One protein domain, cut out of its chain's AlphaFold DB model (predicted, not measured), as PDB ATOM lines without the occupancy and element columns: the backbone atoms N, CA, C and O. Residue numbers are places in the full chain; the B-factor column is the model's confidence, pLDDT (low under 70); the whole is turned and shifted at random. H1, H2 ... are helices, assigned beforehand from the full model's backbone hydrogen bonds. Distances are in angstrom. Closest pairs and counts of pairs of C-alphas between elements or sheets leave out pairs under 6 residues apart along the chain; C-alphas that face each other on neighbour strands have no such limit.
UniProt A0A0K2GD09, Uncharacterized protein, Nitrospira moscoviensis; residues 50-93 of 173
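AT A GLANCE: This is residues 50 to 93 of the 173 residues of an uncharacterized protein of Nitrospira moscoviensis (UniProt A0A0K2GD09). There is little regular structure here: two short helices, H1 and H2, pack together, and a long winding loop, residues 55 to 83, leads from one to the other. The printed part has 44 residues, 12 of them in the named helices, H1 then H2, with no named strand; the class is all helix. It is compact and rounded, with a radius of gyration of the C-alphas of 8.6 A and spans of 21 by 18 by 17 A.

IN THESE COORDINATES: Find C-alpha 51 at (-93.049, 10.285, -54.785), where H1 begins; it holds residues 51 to 54. Then look for H2, residues 84 to 91, which runs 10.7 A to C-alpha 91 at (-83.391, 17.983, -54.775).

HOW THE PARTS SIT: Look at Leu 53 and Ala 90: H1 and H2 touch there, their closest C-alphas 5.1 A apart. In H2 every O i to N i+4 pair is within hydrogen-bond range; H1 is too short for such a pair.

THE WHOLE: The C-alphas farthest apart, those of Asp 59 and Ile 93, are 22.8 A apart. The link from H1 to H2 is long, with 29 residues. The printed part has no cut, and no printed residue is under 70 in pLDDT.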
ATOM      1  N   SER A  50     -94.321  13.735 -51.534       82.75
ATOM      2  CA  SER A  50     -94.620  13.264 -52.880       82.75
ATOM      3  C   SER A  50     -93.627  12.161 -53.265       82.75
ATOM      4  O   SER A  50     -92.528  12.123 -52.703       82.75
ATOM      5  N   PRO A  51     -93.965  11.298 -54.241       85.88
ATOM      6  CA  PRO A  51     -93.049  10.285 -54.785       85.88
ATOM      7  C   PRO A  51     -91.724  10.868 -55.287       85.88
ATOM      8  O   PRO A  51     -90.697  10.201 -55.290       85.88
ATOM      9  N   VAL A  52     -91.718  12.156 -55.639       86.81
ATOM     10  CA  VAL A  52     -90.507  12.888 -56.024       86.81
ATOM     11  C   VAL A  52     -89.448  12.852 -54.911       86.81
ATOM     12  O   VAL A  52     -88.272  12.741 -55.223       86.81
ATOM     13  N   LEU A  53     -89.825  12.851 -53.625       87.62
ATOM     14  CA  LEU A  53     -88.869  12.737 -52.506       87.62
ATOM     15  C   LEU A  53     -88.213  11.349 -52.392       87.62
ATOM     16  O   LEU A  53     -87.151  11.214 -51.781       87.62
ATOM     17  N   SER A  54     -88.823  10.327 -52.988       88.19
ATOM     18  CA  SER A  54     -88.245   8.989 -53.139       88.19
ATOM     19  C   SER A  54     -87.565   8.807 -54.495       88.19
ATOM     20  O   SER A  54     -87.278   7.682 -54.881       88.19
ATOM     21  N   GLY A  55     -87.297   9.895 -55.222       86.75
ATOM     22  CA  GLY A  55     -86.672   9.825 -56.537       86.75
ATOM     23  C   GLY A  55     -87.586   9.194 -57.579       86.75
ATOM     24  O   GLY A  55     -87.086   8.465 -58.409       86.75
ATOM     25  N   GLY A  56     -88.901   9.435 -57.507       85.69
ATOM     26  CA  GLY A  56     -89.872   8.948 -58.496       85.69
ATOM     27  C   GLY A  56     -90.456   7.567 -58.196       85.69
ATOM     28  O   GLY A  56     -91.519   7.242 -58.727       85.69
ATOM     29  N   ASP A  57     -89.835   6.813 -57.290       85.12
ATOM     30  CA  ASP A  57     -90.273   5.475 -56.906       85.12
ATOM     31  C   ASP A  57     -91.614   5.513 -56.147       85.12
ATOM     32  O   ASP A  57     -91.740   6.091 -55.059       85.12
ATOM     33  N   MET A  58     -92.639   4.913 -56.757       82.56
ATOM     34  CA  MET A  58     -93.984   4.798 -56.188       82.56
ATOM     35  C   MET A  58     -94.120   3.623 -55.219       82.56
ATOM     36  O   MET A  58     -95.020   3.662 -54.376       82.56
ATOM     37  N   ASP A  59     -93.257   2.614 -55.346       83.94
ATOM     38  CA  ASP A  59     -93.239   1.427 -54.490       83.94
ATOM     39  C   ASP A  59     -92.459   1.694 -53.189       83.94
ATOM     40  O   ASP A  59     -92.664   1.012 -52.182       83.94
ATOM     41  N   ALA A  60     -91.613   2.730 -53.176       85.19
ATOM     42  CA  ALA A  60     -91.009   3.272 -51.964       85.19
ATOM     43  C   ALA A  60     -92.064   3.850 -51.004       85.19
ATOM     44  O   ALA A  60     -93.092   4.391 -51.422       85.19
ATOM     45  N   ALA A  61     -91.770   3.864 -49.699       84.75
ATOM     46  CA  ALA A  61     -92.614   4.526 -48.700       84.75
ATOM     47  C   ALA A  61     -92.507   6.072 -48.769       84.75
ATOM     48  O   ALA A  61     -92.092   6.736 -47.811       84.75
ATOM     49  N   TRP A  62     -92.885   6.673 -49.905       84.44
ATOM     50  CA  TRP A  62     -92.757   8.109 -50.199       84.44
ATOM     51  C   TRP A  62     -93.539   9.010 -49.234       84.44
ATOM     52  O   TRP A  62     -93.163  10.153 -48.970       84.44
ATOM     53  N   GLU A  63     -94.578   8.471 -48.606       82.62
ATOM     54  CA  GLU A  63     -95.358   9.107 -47.536       82.62
ATOM     55  C   GLU A  63     -94.520   9.393 -46.276       82.62
ATOM     56  O   GLU A  63     -94.905  10.204 -45.423       82.62
ATOM     57  N   GLN A  64     -93.365   8.738 -46.152       82.00
ATOM     58  CA  GLN A  64     -92.394   8.904 -45.078       82.00
ATOM     59  C   GLN A  64     -91.030   9.417 -45.571       82.00
ATOM     60  O   GLN A  64     -90.129   9.578 -44.748       82.00
ATOM     61  N   ALA A  65     -90.875   9.719 -46.867       81.50
ATOM     62  CA  ALA A  65     -89.584  10.070 -47.466       81.50
ATOM     63  C   ALA A  65     -88.937  11.339 -46.891       81.50
ATOM     64  O   ALA A  65     -87.724  11.447 -46.898       81.50
ATOM     65  N   ASP A  66     -89.698  12.249 -46.282       80.56
ATOM     66  CA  ASP A  66     -89.153  13.442 -45.609       80.56
ATOM     67  C   ASP A  66     -88.070  13.117 -44.548       80.56
ATOM     68  O   ASP A  66     -87.144  13.891 -44.319       80.56
ATOM     69  N   VAL A  67     -88.151  11.942 -43.909       81.25
ATOM     70  CA  VAL A  67     -87.155  11.446 -42.933       81.25
ATOM     71  C   VAL A  67     -86.845   9.951 -43.115       81.25
ATOM     72  O   VAL A  67     -86.353   9.289 -42.199       81.25
ATOM     73  N   GLY A  68     -87.194   9.396 -44.276       82.62
ATOM     74  CA  GLY A  68     -87.185   7.960 -44.543       82.62
ATOM     75  C   GLY A  68     -85.807   7.425 -44.928       82.62
ATOM     76  O   GLY A  68     -84.958   8.145 -45.444       82.62
ATOM     77  N   THR A  69     -85.585   6.124 -44.725       85.88
ATOM     78  CA  THR A  69     -84.358   5.451 -45.198       85.88
ATOM     79  C   THR A  69     -84.319   5.296 -46.715       85.88
ATOM     80  O   THR A  69     -83.235   5.174 -47.272       85.88
ATOM     81  N   GLU A  70     -85.497   5.303 -47.339       87.38
ATOM     82  CA  GLU A  70     -85.745   5.118 -48.773       87.38
ATOM     83  C   GLU A  70     -85.911   6.457 -49.506       87.38
ATOM     84  O   GLU A  70     -86.409   6.498 -50.623       87.38
ATOM     85  N   THR A  71     -85.537   7.577 -48.883       89.44
ATOM     86  CA  THR A  71     -85.472   8.866 -49.582       89.44
ATOM     87  C   THR A  71     -84.197   8.970 -50.411       89.44
ATOM     88  O   THR A  71     -83.228   8.242 -50.176       89.44
ATOM     89  N   VAL A  72     -84.165   9.927 -51.335       86.62
ATOM     90  CA  VAL A  72     -82.961  10.242 -52.106       86.62
ATOM     91  C   VAL A  72     -81.798  10.584 -51.168       86.62
ATOM     92  O   VAL A  72     -81.855  11.529 -50.383       86.62
ATOM     93  N   GLY A  73     -80.713   9.809 -51.258       85.69
ATOM     94  CA  GLY A  73     -79.545   9.953 -50.379       85.69
ATOM     95  C   GLY A  73     -79.708   9.328 -48.986       85.69
ATOM     96  O   GLY A  73     -78.859   9.547 -48.118       85.69
ATOM     97  N   GLY A  74     -80.777   8.557 -48.768       87.56
ATOM     98  CA  GLY A  74     -81.020   7.780 -47.558       87.56
ATOM     99  C   GLY A  74     -80.090   6.570 -47.405       87.56
ATOM    100  O   GLY A  74     -79.222   6.291 -48.232       87.56
ATOM    101  N   SER A  75     -80.248   5.837 -46.300       87.06
ATOM    102  CA  SER A  75     -79.388   4.688 -45.979       87.06
ATOM    103  C   SER A  75     -79.779   3.391 -46.687       87.06
ATOM    104  O   SER A  75     -79.000   2.440 -46.651       87.06
ATOM    105  N   ASN A  76     -80.977   3.322 -47.271       89.06
ATOM    106  CA  ASN A  76     -81.467   2.155 -47.994       89.06
ATOM    107  C   ASN A  76     -82.099   2.613 -49.319       89.06
ATOM    108  O   ASN A  76     -83.322   2.712 -49.393       89.06
ATOM    109  N   PRO A  77     -81.275   2.973 -50.321       85.12
ATOM    110  CA  PRO A  77     -81.785   3.463 -51.592       85.12
ATOM    111  C   PRO A  77     -82.566   2.360 -52.304       85.12
ATOM    112  O   PRO A  77     -82.151   1.194 -52.295       85.12
ATOM    113  N   THR A  78     -83.687   2.726 -52.914       85.06
ATOM    114  CA  THR A  78     -84.465   1.783 -53.715       85.06
ATOM    115  C   THR A  78     -83.823   1.594 -55.094       85.06
ATOM    116  O   THR A  78     -83.054   2.451 -55.535       85.06
ATOM    117  N   PRO A  79     -84.060   0.460 -55.779       86.06
ATOM    118  CA  PRO A  79     -83.449   0.197 -57.082       86.06
ATOM    119  C   PRO A  79     -83.724   1.276 -58.137       86.06
ATOM    120  O   PRO A  79     -82.823   1.572 -58.913       86.06
ATOM    121  N   ASP A  80     -84.912   1.887 -58.116       83.94
ATOM    122  CA  ASP A  80     -85.319   2.921 -59.079       83.94
ATOM    123  C   ASP A  80     -84.679   4.301 -58.788       83.94
ATOM    124  O   ASP A  80     -84.740   5.213 -59.609       83.94
ATOM    125  N   GLN A  81     -83.957   4.456 -57.665       88.75
ATOM    126  CA  GLN A  81     -83.158   5.654 -57.341       88.75
ATOM    127  C   GLN A  81     -81.794   5.706 -58.056       88.75
ATOM    128  O   GLN A  81     -80.838   6.307 -57.552       88.75
ATOM    129  N   ASP A  82     -81.670   5.086 -59.228       89.00
ATOM    130  CA  ASP A  82     -80.493   5.185 -60.096       89.00
ATOM    131  C   ASP A  82     -80.663   6.222 -61.229       89.00
ATOM    132  O   ASP A  82     -79.685   6.593 -61.893       89.00
ATOM    133  N   ILE A  83     -81.874   6.766 -61.397       88.75
ATOM    134  CA  ILE A  83     -82.197   7.778 -62.406       88.75
ATOM    135  C   ILE A  83     -81.776   9.173 -61.921       88.75
ATOM    136  O   ILE A  83     -82.411   9.808 -61.079       88.75
ATOM    137  N   VAL A  84     -80.697   9.693 -62.514       87.81
ATOM    138  CA  VAL A  84     -80.095  10.993 -62.152       87.81
ATOM    139  C   VAL A  84     -81.075  12.165 -62.278       87.81
ATOM    140  O   VAL A  84     -81.011  13.089 -61.469       87.81
ATOM    141  N   ASP A  85     -81.967  12.139 -63.270       88.44
ATOM    142  CA  ASP A  85     -82.952  13.207 -63.487       88.44
ATOM    143  C   ASP A  85     -83.991  13.261 -62.356       88.44
ATOM    144  O   ASP A  85     -84.252  14.315 -61.777       88.44
ATOM    145  N   GLU A  86     -84.508  12.102 -61.944       88.88
ATOM    146  CA  GLU A  86     -85.491  11.992 -60.863       88.88
ATOM    147  C   GLU A  86     -84.878  12.358 -59.504       88.88
ATOM    148  O   GLU A  86     -85.483  13.095 -58.720       88.88
ATOM    149  N   VAL A  87     -83.627  11.951 -59.269       89.31
ATOM    150  CA  VAL A  87     -82.820  12.369 -58.111       89.31
ATOM    151  C   VAL A  87     -82.564  13.880 -58.115       89.31
ATOM    152  O   VAL A  87     -82.674  14.533 -57.075       89.31
ATOM    153  N   GLY A  88     -82.242  14.467 -59.270       88.75
ATOM    154  CA  GLY A  88     -82.068  15.912 -59.412       88.75
ATOM    155  C   GLY A  88     -83.352  16.660 -59.063       88.75
ATOM    156  O   GLY A  88     -83.341  17.571 -58.226       88.75
ATOM    157  N   LYS A  89     -84.473  16.218 -59.634       88.12
ATOM    158  CA  LYS A  89     -85.803  16.778 -59.391       88.12
ATOM    159  C   LYS A  89     -86.211  16.691 -57.920       88.12
ATOM    160  O   LYS A  89     -86.742  17.668 -57.392       88.12
ATOM    161  N   ALA A  90     -85.890  15.589 -57.240       88.06
ATOM    162  CA  ALA A  90     -86.086  15.430 -55.797       88.06
ATOM    163  C   ALA A  90     -85.386  16.520 -54.973       88.06
ATOM    164  O   ALA A  90     -85.921  17.013 -53.980       88.06
ATOM    165  N   VAL A  91     -84.200  16.938 -55.417       86.06
ATOM    166  CA  VAL A  91     -83.391  17.983 -54.775       86.06
ATOM    167  C   VAL A  91     -83.729  19.391 -55.312       86.06
ATOM    168  O   VAL A  91     -83.221  20.402 -54.812       86.06
ATOM    169  N   GLY A  92     -84.626  19.494 -56.297       85.50
ATOM    170  CA  GLY A  92     -85.036  20.750 -56.926       85.50
ATOM    171  C   GLY A  92     -84.024  21.291 -57.941       85.50
ATOM    172  O   GLY A  92     -83.878  22.507 -58.069       85.50
ATOM    173  N   ILE A  93     -83.288  20.406 -58.619       88.06
ATOM    174  CA  ILE A  93     -82.328  20.736 -59.678       88.06
ATOM    175  C   ILE A  93     -82.658  19.915 -60.925       88.06
ATOM    176  O   ILE A  93     -82.581  18.695 -60.897       88.06
TER     177      ILE A  93